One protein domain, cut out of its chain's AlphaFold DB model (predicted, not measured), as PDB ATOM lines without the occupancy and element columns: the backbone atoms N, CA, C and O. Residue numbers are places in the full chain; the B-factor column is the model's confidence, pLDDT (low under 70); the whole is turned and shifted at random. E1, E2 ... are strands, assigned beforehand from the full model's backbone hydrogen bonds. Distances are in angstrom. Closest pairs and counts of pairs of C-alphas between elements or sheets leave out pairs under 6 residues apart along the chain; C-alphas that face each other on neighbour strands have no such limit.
ATOM      1  N   ARG A 185     -67.513  29.351 -36.847       87.50
ATOM      2  CA  ARG A 185     -68.536  30.232 -36.240       87.50
ATOM      3  C   ARG A 185     -69.517  29.534 -35.280       87.50
ATOM      4  O   ARG A 185     -70.317  30.221 -34.659       87.50
ATOM      5  N   ALA A 186     -69.472  28.208 -35.148       85.31
ATOM      6  CA  ALA A 186     -70.230  27.436 -34.162       85.31
ATOM      7  C   ALA A 186     -69.334  26.907 -33.020       85.31
ATOM      8  O   ALA A 186     -69.756  26.047 -32.249       85.31
ATOM      9  N   GLY A 187     -68.087  27.384 -32.917       87.19
ATOM     10  CA  GLY A 187     -67.147  27.002 -31.865       87.19
ATOM     11  C   GLY A 187     -66.565  25.594 -32.003       87.19
ATOM     12  O   GLY A 187     -66.018  25.072 -31.026       87.19
ATOM     13  N   ARG A 188     -66.672  24.959 -33.177       91.38
ATOM     14  CA  ARG A 188     -66.030  23.664 -33.453       91.38
ATOM     15  C   ARG A 188     -64.563  23.883 -33.793       91.38
ATOM     16  O   ARG A 188     -64.259  24.778 -34.577       91.38
ATOM     17  N   GLN A 189     -63.671  23.043 -33.271       93.00
ATOM     18  CA  GLN A 189     -62.273  23.032 -33.701       93.00
ATOM     19  C   GLN A 189     -62.188  22.568 -35.164       93.00
ATOM     20  O   GLN A 189     -62.817  21.582 -35.547       93.00
ATOM     21  N   VAL A 190     -61.439  23.303 -35.987       94.69
ATOM     22  CA  VAL A 190     -61.200  22.998 -37.412       94.69
ATOM     23  C   VAL A 190     -59.720  22.722 -37.674       94.69
ATOM     24  O   VAL A 190     -59.378  21.948 -38.565       94.69
ATOM     25  N   ILE A 191     -58.841  23.352 -36.893       94.44
ATOM     26  CA  ILE A 191     -57.393  23.147 -36.923       94.44
ATOM     27  C   ILE A 191     -56.938  23.041 -35.469       94.44
ATOM     28  O   ILE A 191     -57.153  23.974 -34.690       94.44
ATOM     29  N   GLU A 192     -56.359  21.903 -35.091       93.12
ATOM     30  CA  GLU A 192     -55.948  21.646 -33.707       93.12
ATOM     31  C   GLU A 192     -54.870  22.633 -33.223       93.12
ATOM     32  O   GLU A 192     -54.053  23.085 -34.035       93.12
ATOM     33  N   PRO A 193     -54.843  22.987 -31.923       90.62
ATOM     34  CA  PRO A 193     -53.820  23.873 -31.385       90.62
ATOM     35  C   PRO A 193     -52.423  23.241 -31.445       90.62
ATOM     36  O   PRO A 193     -52.186  22.191 -30.850       90.62
ATOM     37  N   ALA A 194     -51.512  23.874 -32.189       88.06
ATOM     38  CA  ALA A 194     -50.155  23.363 -32.423       88.06
ATOM     39  C   ALA A 194     -49.103  24.439 -32.774       88.06
ATOM     40  O   ALA A 194     -47.917  24.123 -32.887       88.06
ATOM     41  N   PHE A 195     -49.500  25.700 -32.991       88.12
ATOM     42  CA  PHE A 195     -48.596  26.758 -33.463       88.12
ATOM     43  C   PHE A 195     -48.171  27.713 -32.336       88.12
ATOM     44  O   PHE A 195     -48.923  27.953 -31.394       88.12
ATOM     45  N   GLY A 196     -46.975  28.299 -32.452       84.00
ATOM     46  CA  GLY A 196     -46.483  29.344 -31.541       84.00
ATOM     47  C   GLY A 196     -47.089  30.728 -31.817       84.00
ATOM     48  O   GLY A 196     -47.137  31.572 -30.929       84.00
ATOM     49  N   GLY A 197     -47.611  30.943 -33.027       85.56
ATOM     50  CA  GLY A 197     -48.384  32.125 -33.415       85.56
ATOM     51  C   GLY A 197     -49.240  31.833 -34.647       85.56
ATOM     52  O   GLY A 197     -48.836  31.022 -35.486       85.56
ATOM     53  N   ALA A 198     -50.410  32.468 -34.751       86.25
ATOM     54  CA  ALA A 198     -51.375  32.213 -35.818       86.25
ATOM     55  C   ALA A 198     -52.159  33.469 -36.232       86.25
ATOM     56  O   ALA A 198     -52.864  34.070 -35.419       86.25
ATOM     57  N   ASP A 199     -52.068  33.816 -37.515       82.94
ATOM     58  CA  ASP A 199     -52.770  34.946 -38.124       82.94
ATOM     59  C   ASP A 199     -54.109  34.514 -38.750       82.94
ATOM     60  O   ASP A 199     -54.463  33.335 -38.820       82.94
ATOM     61  N   TRP A 200     -54.863  35.482 -39.262       80.62
ATOM     62  CA  TRP A 200     -56.124  35.255 -39.963       80.62
ATOM     63  C   TRP A 200     -55.938  34.632 -41.358       80.62
ATOM     64  O   TRP A 200     -54.892  34.769 -41.995       80.62
ATOM     65  N   PHE A 201     -56.997  33.994 -41.866       83.50
ATOM     66  CA  PHE A 201     -57.046  33.510 -43.245       83.50
ATOM     67  C   PHE A 201     -57.276  34.643 -44.252       83.50
ATOM     68  O   PHE A 201     -58.175  35.466 -44.071       83.50
ATOM     69  N   ARG A 202     -56.490  34.641 -45.332       76.94
ATOM     70  CA  ARG A 202     -56.648  35.466 -46.534       76.94
ATOM     71  C   ARG A 202     -56.183  34.680 -47.761       76.94
ATOM     72  O   ARG A 202     -55.138  34.035 -47.727       76.94
ATOM     73  N   GLU A 203     -56.939  34.754 -48.857       78.81
ATOM     74  CA  GLU A 203     -56.660  34.009 -50.099       78.81
ATOM     75  C   GLU A 203     -56.523  32.493 -49.839       78.81
ATOM     76  O   GLU A 203     -55.677  31.798 -50.405       78.81
ATOM     77  N   GLY A 204     -57.352  31.979 -48.922       86.31
ATOM     78  CA  GLY A 204     -57.381  30.579 -48.500       86.31
ATOM     79  C   GLY A 204     -56.227  30.136 -47.594       86.31
ATOM     80  O   GLY A 204     -56.173  28.949 -47.252       86.31
ATOM     81  N   ARG A 205     -55.317  31.039 -47.194       88.00
ATOM     82  CA  ARG A 205     -54.127  30.723 -46.381       88.00
ATOM     83  C   ARG A 205     -54.009  31.602 -45.141       88.00
ATOM     84  O   ARG A 205     -54.366  32.772 -45.179       88.00
ATOM     85  N   ALA A 206     -53.458  31.056 -44.065       88.38
ATOM     86  CA  ALA A 206     -53.061  31.817 -42.883       88.38
ATOM     87  C   ALA A 206     -51.551  31.700 -42.664       88.38
ATOM     88  O   ALA A 206     -50.953  30.659 -42.951       88.38
ATOM     89  N   ARG A 207     -50.935  32.774 -42.167       88.31
ATOM     90  CA  ARG A 207     -49.530  32.791 -41.740       88.31
ATOM     91  C   ARG A 207     -49.454  32.223 -40.321       88.31
ATOM     92  O   ARG A 207     -50.219  32.638 -39.456       88.31
ATOM     93  N   VAL A 208     -48.549  31.279 -40.082       89.12
ATOM     94  CA  VAL A 208     -48.340  30.673 -38.756       89.12
ATOM     95  C   VAL A 208     -46.851  30.545 -38.447       89.12
ATOM     96  O   VAL A 208     -46.022  30.383 -39.347       89.12
ATOM     97  N   ARG A 209     -46.513  30.606 -37.157       87.31
ATOM     98  CA  ARG A 209     -45.154  30.420 -36.642       87.31
ATOM     99  C   ARG A 209     -45.069  29.093 -35.892       87.31
ATOM    100  O   ARG A 209     -45.883  28.838 -35.003       87.31
ATOM    101  N   VAL A 210     -44.089  28.253 -36.220       85.56
ATOM    102  CA  VAL A 210     -43.771  27.073 -35.394       85.56
ATOM    103  C   VAL A 210     -42.995  27.533 -34.163       85.56
ATOM    104  O   VAL A 210     -42.151  28.418 -34.269       85.56
ATOM    105  N   SER A 211     -43.299  26.968 -32.993       68.12
ATOM    106  CA  SER A 211     -42.588  27.316 -31.757       68.12
ATOM    107  C   SER A 211     -41.125  26.847 -31.805       68.12
ATOM    108  O   SER A 211     -40.848  25.760 -32.312       68.12
ATOM    109  N   SER A 212     -40.201  27.644 -31.266       64.94
ATOM    110  CA  SER A 212     -38.806  27.252 -31.025       64.94
ATOM    111  C   SER A 212     -38.389  27.678 -29.619       64.94
ATOM    112  O   SER A 212     -38.800  28.738 -29.143       64.94
ATOM    113  N   ASP A 213     -37.542  26.877 -28.971       51.50
ATOM    114  CA  ASP A 213     -36.995  27.170 -27.634       51.50
ATOM    115  C   ASP A 213     -36.149  28.464 -27.615       51.50
ATOM    116  O   ASP A 213     -35.872  29.032 -26.560       51.50
ATOM    117  N   THR A 214     -35.747  28.935 -28.799       51.66
ATOM    118  CA  THR A 214     -34.941  30.134 -29.067       51.66
ATOM    119  C   THR A 214     -35.758  31.371 -29.470       51.66
ATOM    120  O   THR A 214     -35.181  32.447 -29.618       51.66
ATOM    121  N   GLY A 215     -37.083  31.264 -29.643       53.53
ATOM    122  CA  GLY A 215     -37.989  32.386 -29.960       53.53
ATOM    123  C   GLY A 215     -37.940  32.909 -31.408       53.53
ATOM    124  O   GLY A 215     -38.788  33.701 -31.814       53.53
ATOM    125  N   ASP A 216     -36.994  32.428 -32.208       60.16
ATOM    126  CA  ASP A 216     -36.759  32.737 -33.627       60.16
ATOM    127  C   ASP A 216     -37.607  31.899 -34.608       60.16
ATOM    128  O   ASP A 216     -37.354  31.903 -35.815       60.16
ATOM    129  N   GLY A 217     -38.590  31.155 -34.090       72.69
ATOM    130  CA  GLY A 217     -39.293  30.078 -34.786       72.69
ATOM    131  C   GLY A 217     -39.775  30.436 -36.192       72.69
ATOM    132  O   GLY A 217     -40.334  31.510 -36.425       72.69
ATOM    133  N   ALA A 218     -39.553  29.529 -37.144       85.88
ATOM    134  CA  ALA A 218     -39.752  29.790 -38.565       85.88
ATOM    135  C   ALA A 218     -41.221  30.079 -38.928       85.88
ATOM    136  O   ALA A 218     -42.159  29.452 -38.419       85.88
ATOM    137  N   VAL A 219     -41.409  31.008 -39.868       87.25
ATOM    138  CA  VAL A 219     -42.711  31.377 -40.433       87.25
ATOM    139  C   VAL A 219     -43.016  30.512 -41.655       87.25
ATOM    140  O   VAL A 219     -42.175  30.343 -42.546       87.25
ATOM    141  N   GLY A 220     -44.241  29.990 -41.699       90.81
ATOM    142  CA  GLY A 220     -44.827  29.281 -42.835       90.81
ATOM    143  C   GLY A 220     -46.288  29.682 -43.058       90.81
ATOM    144  O   GLY A 220     -46.818  30.578 -42.396       90.81
ATOM    145  N   PHE A 221     -46.949  29.005 -43.994       92.44
ATOM    146  CA  PHE A 221     -48.348  29.248 -44.345       92.44
ATOM    147  C   PHE A 221     -49.135  27.939 -44.381       92.44
ATOM    148  O   PHE A 221     -48.676  26.956 -44.965       92.44
ATOM    149  N   ILE A 222     -50.342  27.943 -43.821       93.12
ATOM    150  CA  ILE A 222     -51.274  26.804 -43.818       93.12
ATOM    151  C   ILE A 222     -52.541  27.111 -44.617       93.12
ATOM    152  O   ILE A 222     -52.924  28.270 -44.756       93.12
ATOM    153  N   ASP A 223     -53.199  26.074 -45.129       91.31
ATOM    154  CA  ASP A 223     -54.538  26.154 -45.709       91.31
ATOM    155  C   ASP A 223     -55.642  26.103 -44.636       91.31
ATOM    156  O   ASP A 223     -55.400  25.829 -43.458       91.31
ATOM    157  N   ARG A 224     -56.894  26.327 -45.051       91.44
ATOM    158  CA  ARG A 224     -58.089  26.270 -44.182       91.44
ATOM    159  C   ARG A 224     -58.426  24.884 -43.604       91.44
ATOM    160  O   ARG A 224     -59.481  24.726 -42.996       91.44
ATOM    161  N   ARG A 225     -57.562  23.882 -43.795       89.12
ATOM    162  CA  ARG A 225     -57.611  22.551 -43.166       89.12
ATOM    163  C   ARG A 225     -56.357  22.276 -42.314       89.12
ATOM    164  O   ARG A 225     -56.113  21.130 -41.954       89.12
ATOM    165  N   GLY A 226     -55.542  23.298 -42.027       88.50
ATOM    166  CA  GLY A 226     -54.338  23.199 -41.195       88.50
ATOM    167  C   GLY A 226     -53.110  22.616 -41.896       88.50
ATOM    168  O   GLY A 226     -52.095  22.376 -41.246       88.50
ATOM    169  N   ARG A 227     -53.170  22.368 -43.208       92.25
ATOM    170  CA  ARG A 227     -52.082  21.727 -43.961       92.25
ATOM    171  C   ARG A 227     -51.118  22.783 -44.479       92.25
ATOM    172  O   ARG A 227     -51.563  23.801 -44.998       92.25
ATOM    173  N   TRP A 228     -49.812  22.535 -44.400       92.50
ATOM    174  CA  TRP A 228     -48.793  23.447 -44.930       92.50
ATOM    175  C   TRP A 228     -48.997  23.720 -46.428       92.50
ATOM    176  O   TRP A 228     -48.752  22.854 -47.264       92.50
ATOM    177  N   ALA A 229     -49.414  24.944 -46.755       91.00
ATOM    178  CA  ALA A 229     -49.382  25.488 -48.109       91.00
ATOM    179  C   ALA A 229     -47.948  25.898 -48.481       91.00
ATOM    180  O   ALA A 229     -47.507  25.674 -49.603       91.00
ATOM    181  N   ILE A 230     -47.198  26.441 -47.512       92.06
ATOM    182  CA  ILE A 230     -45.748  26.627 -47.595       92.06
ATOM    183  C   ILE A 230     -45.151  26.247 -46.239       92.06
ATOM    184  O   ILE A 230     -45.513  26.832 -45.218       92.06
ATOM    185  N   ALA A 231     -44.247  25.266 -46.223       90.62
ATOM    186  CA  ALA A 231     -43.571  24.826 -45.002       90.62
ATOM    187  C   ALA A 231     -42.733  25.961 -44.361       90.62
ATOM    188  O   ALA A 231     -42.269  26.843 -45.091       90.62
ATOM    189  N   PRO A 232     -42.509  25.945 -43.031       89.94
ATOM    190  CA  PRO A 232     -41.740  26.977 -42.337       89.94
ATOM    191  C   PRO A 232     -40.298  27.071 -42.842       89.94
ATOM    192  O   PRO A 232     -39.563  26.087 -42.786       89.94
ATOM    193  N   ARG A 233     -39.904  28.248 -43.345       88.50
ATOM    194  CA  ARG A 233     -38.531  28.537 -43.824       88.50
ATOM    195  C   ARG A 233     -38.186  30.023 -43.956       88.50
ATOM    196  O   ARG A 233     -37.140  30.370 -44.503       88.50
ATOM    197  N   PHE A 234     -39.079  30.908 -43.524       84.31
ATOM    198  CA  PHE A 234     -38.860  32.348 -43.569       84.31
ATOM    199  C   PHE A 234     -38.633  32.872 -42.156       84.31
ATOM    200  O   PHE A 234     -39.288  32.421 -41.214       84.31
ATOM    201  N   ARG A 235     -37.743  33.857 -42.017       78.31
ATOM    202  CA  ARG A 235     -37.641  34.651 -40.786       78.31
ATOM    203  C   ARG A 235     -38.933  35.447 -40.592       78.31
ATOM    204  O   ARG A 235     -39.542  35.413 -39.523       78.31
ATOM    205  N   GLU A 236     -39.372  36.095 -41.671       77.38
ATOM    206  CA  GLU A 236     -40.566  36.932 -41.758       77.38
ATOM    207  C   GLU A 236     -41.203  36.822 -43.153       77.38
ATOM    208  O   GLU A 236     -40.513  36.603 -44.149       77.38
ATOM    209  N   ALA A 237     -42.522  36.999 -43.234       77.31
ATOM    210  CA  ALA A 237     -43.259  37.096 -44.494       77.31
ATOM    211  C   ALA A 237     -44.501  37.982 -44.329       77.31
ATOM    212  O   ALA A 237     -45.149  37.949 -43.278       77.31
ATOM    213  N   LEU A 238     -44.842  38.756 -45.362       75.12
ATOM    214  CA  LEU A 238     -46.113  39.482 -45.459       75.12
ATOM    215  C   LEU A 238     -47.262  38.522 -45.816       75.12
ATOM    216  O   LEU A 238     -47.039  37.363 -46.168       75.12
ATOM    217  N   TRP A 239     -48.507  38.991 -45.734       72.75
ATOM    218  CA  TRP A 239     -49.652  38.212 -46.208       72.75
ATOM    219  C   TRP A 239     -49.643  38.044 -47.730       72.75
ATOM    220  O   TRP A 239     -49.084  38.850 -48.481       72.75
ATOM    221  N   PHE A 240     -50.322  36.993 -48.192       75.50
ATOM    222  CA  PHE A 240     -50.685  36.892 -49.596       75.50
ATOM    223  C   PHE A 240     -51.649  38.015 -49.958       75.50
ATOM    224  O   PHE A 240     -52.556  38.342 -49.199       75.50
ATOM    225  N   SER A 241     -51.358  38.643 -51.090       70.06
ATOM    226  CA  SER A 241     -52.053  39.833 -51.567       70.06
ATOM    227  C   SER A 241     -52.147  39.752 -53.087       70.06
ATOM    228  O   SER A 241     -51.478  40.485 -53.807       70.06
ATOM    229  N   GLY A 242     -52.768  38.680 -53.573       70.56
ATOM    230  CA  GLY A 242     -52.799  38.236 -54.962       70.56
ATOM    231  C   GLY A 242     -51.974  37.007 -55.322       70.56
ATOM    232  O   GLY A 242     -51.454  36.931 -56.430       70.56
ATOM    233  N   GLY A 243     -51.689  36.092 -54.400       79.69
ATOM    234  CA  GLY A 243     -50.875  34.917 -54.749       79.69
ATOM    235  C   GLY A 243     -49.372  35.182 -54.997       79.69
ATOM    236  O   GLY A 243     -48.713  34.333 -55.593       79.69
ATOM    237  N   ARG A 244     -48.820  36.315 -54.525       83.12
ATOM    238  CA  ARG A 244     -47.438  36.427 -53.974       83.12
ATOM    239  C   ARG A 244     -47.536  36.970 -52.551       83.12
ATOM    240  O   ARG A 244     -48.462  37.745 -52.293       83.12
ATOM    241  N   ALA A 245     -46.538  36.670 -51.731       80.06
ATOM    242  CA  ALA A 245     -46.129  37.491 -50.593       80.06
ATOM    243  C   ALA A 245     -44.713  38.055 -50.849       80.06
ATOM    244  O   ALA A 245     -44.018  37.596 -51.756       80.06
ATOM    245  N   ILE A 246     -44.274  39.026 -50.047       78.88
ATOM    246  CA  ILE A 246     -42.845  39.354 -49.899       78.88
ATOM    247  C   ILE A 246     -42.359  38.662 -48.623       78.88
ATOM    248  O   ILE A 246     -43.081  38.659 -47.622       78.88
ATOM    249  N   ALA A 247     -41.174  38.057 -48.655       80.38
ATOM    250  CA  ALA A 247     -40.610  37.326 -47.527       80.38
ATOM    251  C   ALA A 247     -39.099  37.547 -47.373       80.38
ATOM    252  O   ALA A 247     -38.402  37.929 -48.312       80.38
ATOM    253  N   VAL A 248     -38.603  37.277 -46.167       80.75
ATOM    254  CA  VAL A 248     -37.178  37.276 -45.824       80.75
ATOM    255  C   VAL A 248     -36.754  35.821 -45.588       80.75
ATOM    256  O   VAL A 248     -37.242  35.200 -44.631       80.75
ATOM    257  N   PRO A 249     -35.882  35.243 -46.437       80.81
ATOM    258  CA  PRO A 249     -35.393  33.878 -46.263       80.81
ATOM    259  C   PRO A 249     -34.697  33.703 -44.911       80.81
ATOM    260  O   PRO A 249     -33.995  34.598 -44.436       80.81
ATOM    261  N   GLN A 250     -34.882  32.550 -44.272       76.50
ATOM    262  CA  GLN A 250     -34.159  32.228 -43.045       76.50
ATOM    263  C   GLN A 250     -32.704  31.858 -43.383       76.50
ATOM    264  O   GLN A 250     -32.457  31.015 -44.242       76.50
ATOM    265  N   GLY A 251     -31.736  32.483 -42.709       65.31
ATOM    266  CA  GLY A 251     -30.310  32.293 -42.978       65.31
ATOM    267  C   GLY A 251     -29.431  32.685 -41.791       65.31
ATOM    268  O   GLY A 251     -29.854  33.443 -40.921       65.31
ATOM    269  N   SER A 252     -28.209  32.149 -41.754       49.91
ATOM    270  CA  SER A 252     -27.273  32.246 -40.622       49.91
ATOM    271  C   SER A 252     -26.069  33.166 -40.882       49.91
ATOM    272  O   SER A 252     -25.005  32.963 -40.299       49.91
ATOM    273  N   ALA A 253     -26.196  34.112 -41.811       56.53
ATOM    274  CA  ALA A 253     -25.130  35.029 -42.209       56.53
ATOM    275  C   ALA A 253     -25.603  36.482 -42.085       56.53
ATOM    276  O   ALA A 253     -26.755  36.785 -42.395       56.53
ATOM    277  N   GLU A 254     -24.697  37.363 -41.659       54.75
ATOM    278  CA  GLU A 254     -24.874  38.812 -41.748       54.75
ATOM    279  C   GLU A 254     -24.030  39.383 -42.906       54.75
ATOM    280  O   GLU A 254     -22.909  38.910 -43.121       54.75
ATOM    281  N   PRO A 255     -24.523  40.403 -43.638       61.06
ATOM    282  CA  PRO A 255     -25.867  40.977 -43.543       61.06
ATOM    283  C   PRO A 255     -26.956  39.985 -43.990       61.06
ATOM    284  O   PRO A 255     -26.695  39.054 -44.751       61.06
ATOM    285  N   ALA A 256     -28.176  40.185 -43.487       58.62
ATOM    286  CA  ALA A 256     -29.326  39.339 -43.806       58.62
ATOM    287  C   ALA A 256     -29.613  39.311 -45.326       58.62
ATOM    288  O   ALA A 256     -29.359  40.311 -46.007       58.62
ATOM    289  N   PRO A 257     -30.156  38.203 -45.871       65.62
ATOM    290  CA  PRO A 257     -30.484  38.116 -47.290       65.62
ATOM    291  C   PRO A 257     -31.505  39.195 -47.696       65.62
ATOM    292  O   PRO A 257     -32.388  39.526 -46.896       65.62
ATOM    293  N   PRO A 258     -31.415  39.727 -48.932       70.94
ATOM    294  CA  PRO A 258     -32.367  40.712 -49.434       70.94
ATOM    295  C   PRO A 258     -33.786  40.141 -49.450       70.94
ATOM    296  O   PRO A 258     -33.989  38.930 -49.576       70.94
ATOM    297  N   ALA A 259     -34.780  41.022 -49.350       77.19
ATOM    298  CA  ALA A 259     -36.174  40.617 -49.440       77.19
ATOM    299  C   ALA A 259     -36.465  39.982 -50.810       77.19
ATOM    300  O   ALA A 259     -36.170  40.557 -51.862       77.19
ATOM    301  N   VAL A 260     -37.083  38.805 -50.794       79.81
ATOM    302  CA  VAL A 260     -37.473  38.083 -52.004       79.81
ATOM    303  C   VAL A 260     -38.981  38.085 -52.144       79.81
ATOM    304  O   VAL A 260     -39.738  37.948 -51.177       79.81
ATOM    305  N   MET A 261     -39.438  38.213 -53.379       82.75
ATOM    306  CA  MET A 261     -40.834  37.991 -53.682       82.75
ATOM    307  C   MET A 261     -41.107  36.493 -53.877       82.75
ATOM    308  O   MET A 261     -40.432  35.853 -54.683       82.75
ATOM    309  N   ILE A 262     -42.119  35.953 -53.182       86.25
ATOM    310  CA  ILE A 262     -42.453  34.520 -53.186       86.25
ATOM    311  C   ILE A 262     -43.827  34.205 -53.783       86.25
ATOM    312  O   ILE A 262     -44.794  34.922 -53.524       86.25
ATOM    313  N   ASP A 263     -43.948  33.121 -54.559       86.94
ATOM    314  CA  ASP A 263     -45.235  32.647 -55.099       86.94
ATOM    315  C   ASP A 263     -46.132  31.906 -54.109       86.94
ATOM    316  O   ASP A 263     -45.815  31.747 -52.934       86.94
ATOM    317  N   ALA A 264     -47.320  31.528 -54.581       84.62
ATOM    318  CA  ALA A 264     -48.306  30.776 -53.814       84.62
ATOM    319  C   ALA A 264     -47.806  29.382 -53.379       84.62
ATOM    320  O   ALA A 264     -48.363  28.809 -52.444       84.62
TER     321      ALA A 264
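AT A GLANCE: This is residues 185 to 264 of the 919 residues of the protein "WG repeat-containing protein" of Gammaproteobacteria bacterium (UniProt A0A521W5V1). A single thin, strongly twisted sheet winds through six strands, E2 to E7, folding back and forth; the long strand E5 bends sharply, with E2, E3 and E4 before the bend and E6 and E7 after it. E1 and the residues before it make one end of the longest axis, and the link from E6 to E7 makes the other. The 80 printed residues hold seven named strands, E1 to E7 along the chain, and no named helix: the class is all strand. The sheet's order is E2, E3, E4, E5, E6, E7, antiparallel throughout. The whole is compact, with a radius of gyration of the C-alphas of 13.4 A, yet flat, spanning 47 by 33 by 14 A.

HOW THE PARTS SIT: E1, residues 189 to 195, pairs with no named strand. It and E2, residues 197 to 202, meet only through their link. E2 is an edge strand and forms a hairpin with E3, residues 205 to 209, at 168 degrees between directions; N 199 and O 207 are 2.9 A apart. The closest C-alphas of E1 and E3 are those of Phe 195 and Arg 209, 5.9 A apart. E3 and E4, residues 219 to 223, form an antiparallel hairpin at 145 degrees, with N 206 and O 222 at 2.9 A. E4 pairs with residues 228 to 234 of E5, residues 228 to 237, and N 221 and O 230 are 2.9 A apart. E5 bends by 116 degrees at residue 234, and its residues 234 to 237 pair with E6, residues 244 to 249; N 248 and O 236 are 2.9 A apart. E6 forms a hairpin with E7, residues 260 to 263, the other edge strand, at 134 degrees, with N 247 and O 260 at 2.9 A. E2 and E7 are apart.

IN THESE COORDINATES: E1 begins at C-alpha 189 (-62.273, 23.032, -33.701) and is 14.2 A long from first to last C-alpha. E2 measures 15.9 A, E3 13.2 A and E4 14.0 A. E5, the longest strand by residues with 10, measures 14.7 A from C-alpha 228 (-48.793, 23.447, -44.930) to C-alpha 237. E6 measures 14.5 A. E7, 10.0 A long, ends at C-alpha 263 (-45.235, 32.647, -55.099).

THE WHOLE: The two C-alphas farthest apart, those of Ala 186 and Glu 254, are 47.4 A apart. The printed part has no cut and no long link. The mean pLDDT of the printed part is 80.5; residues 211 to 216 and 251 to 257 are under 70.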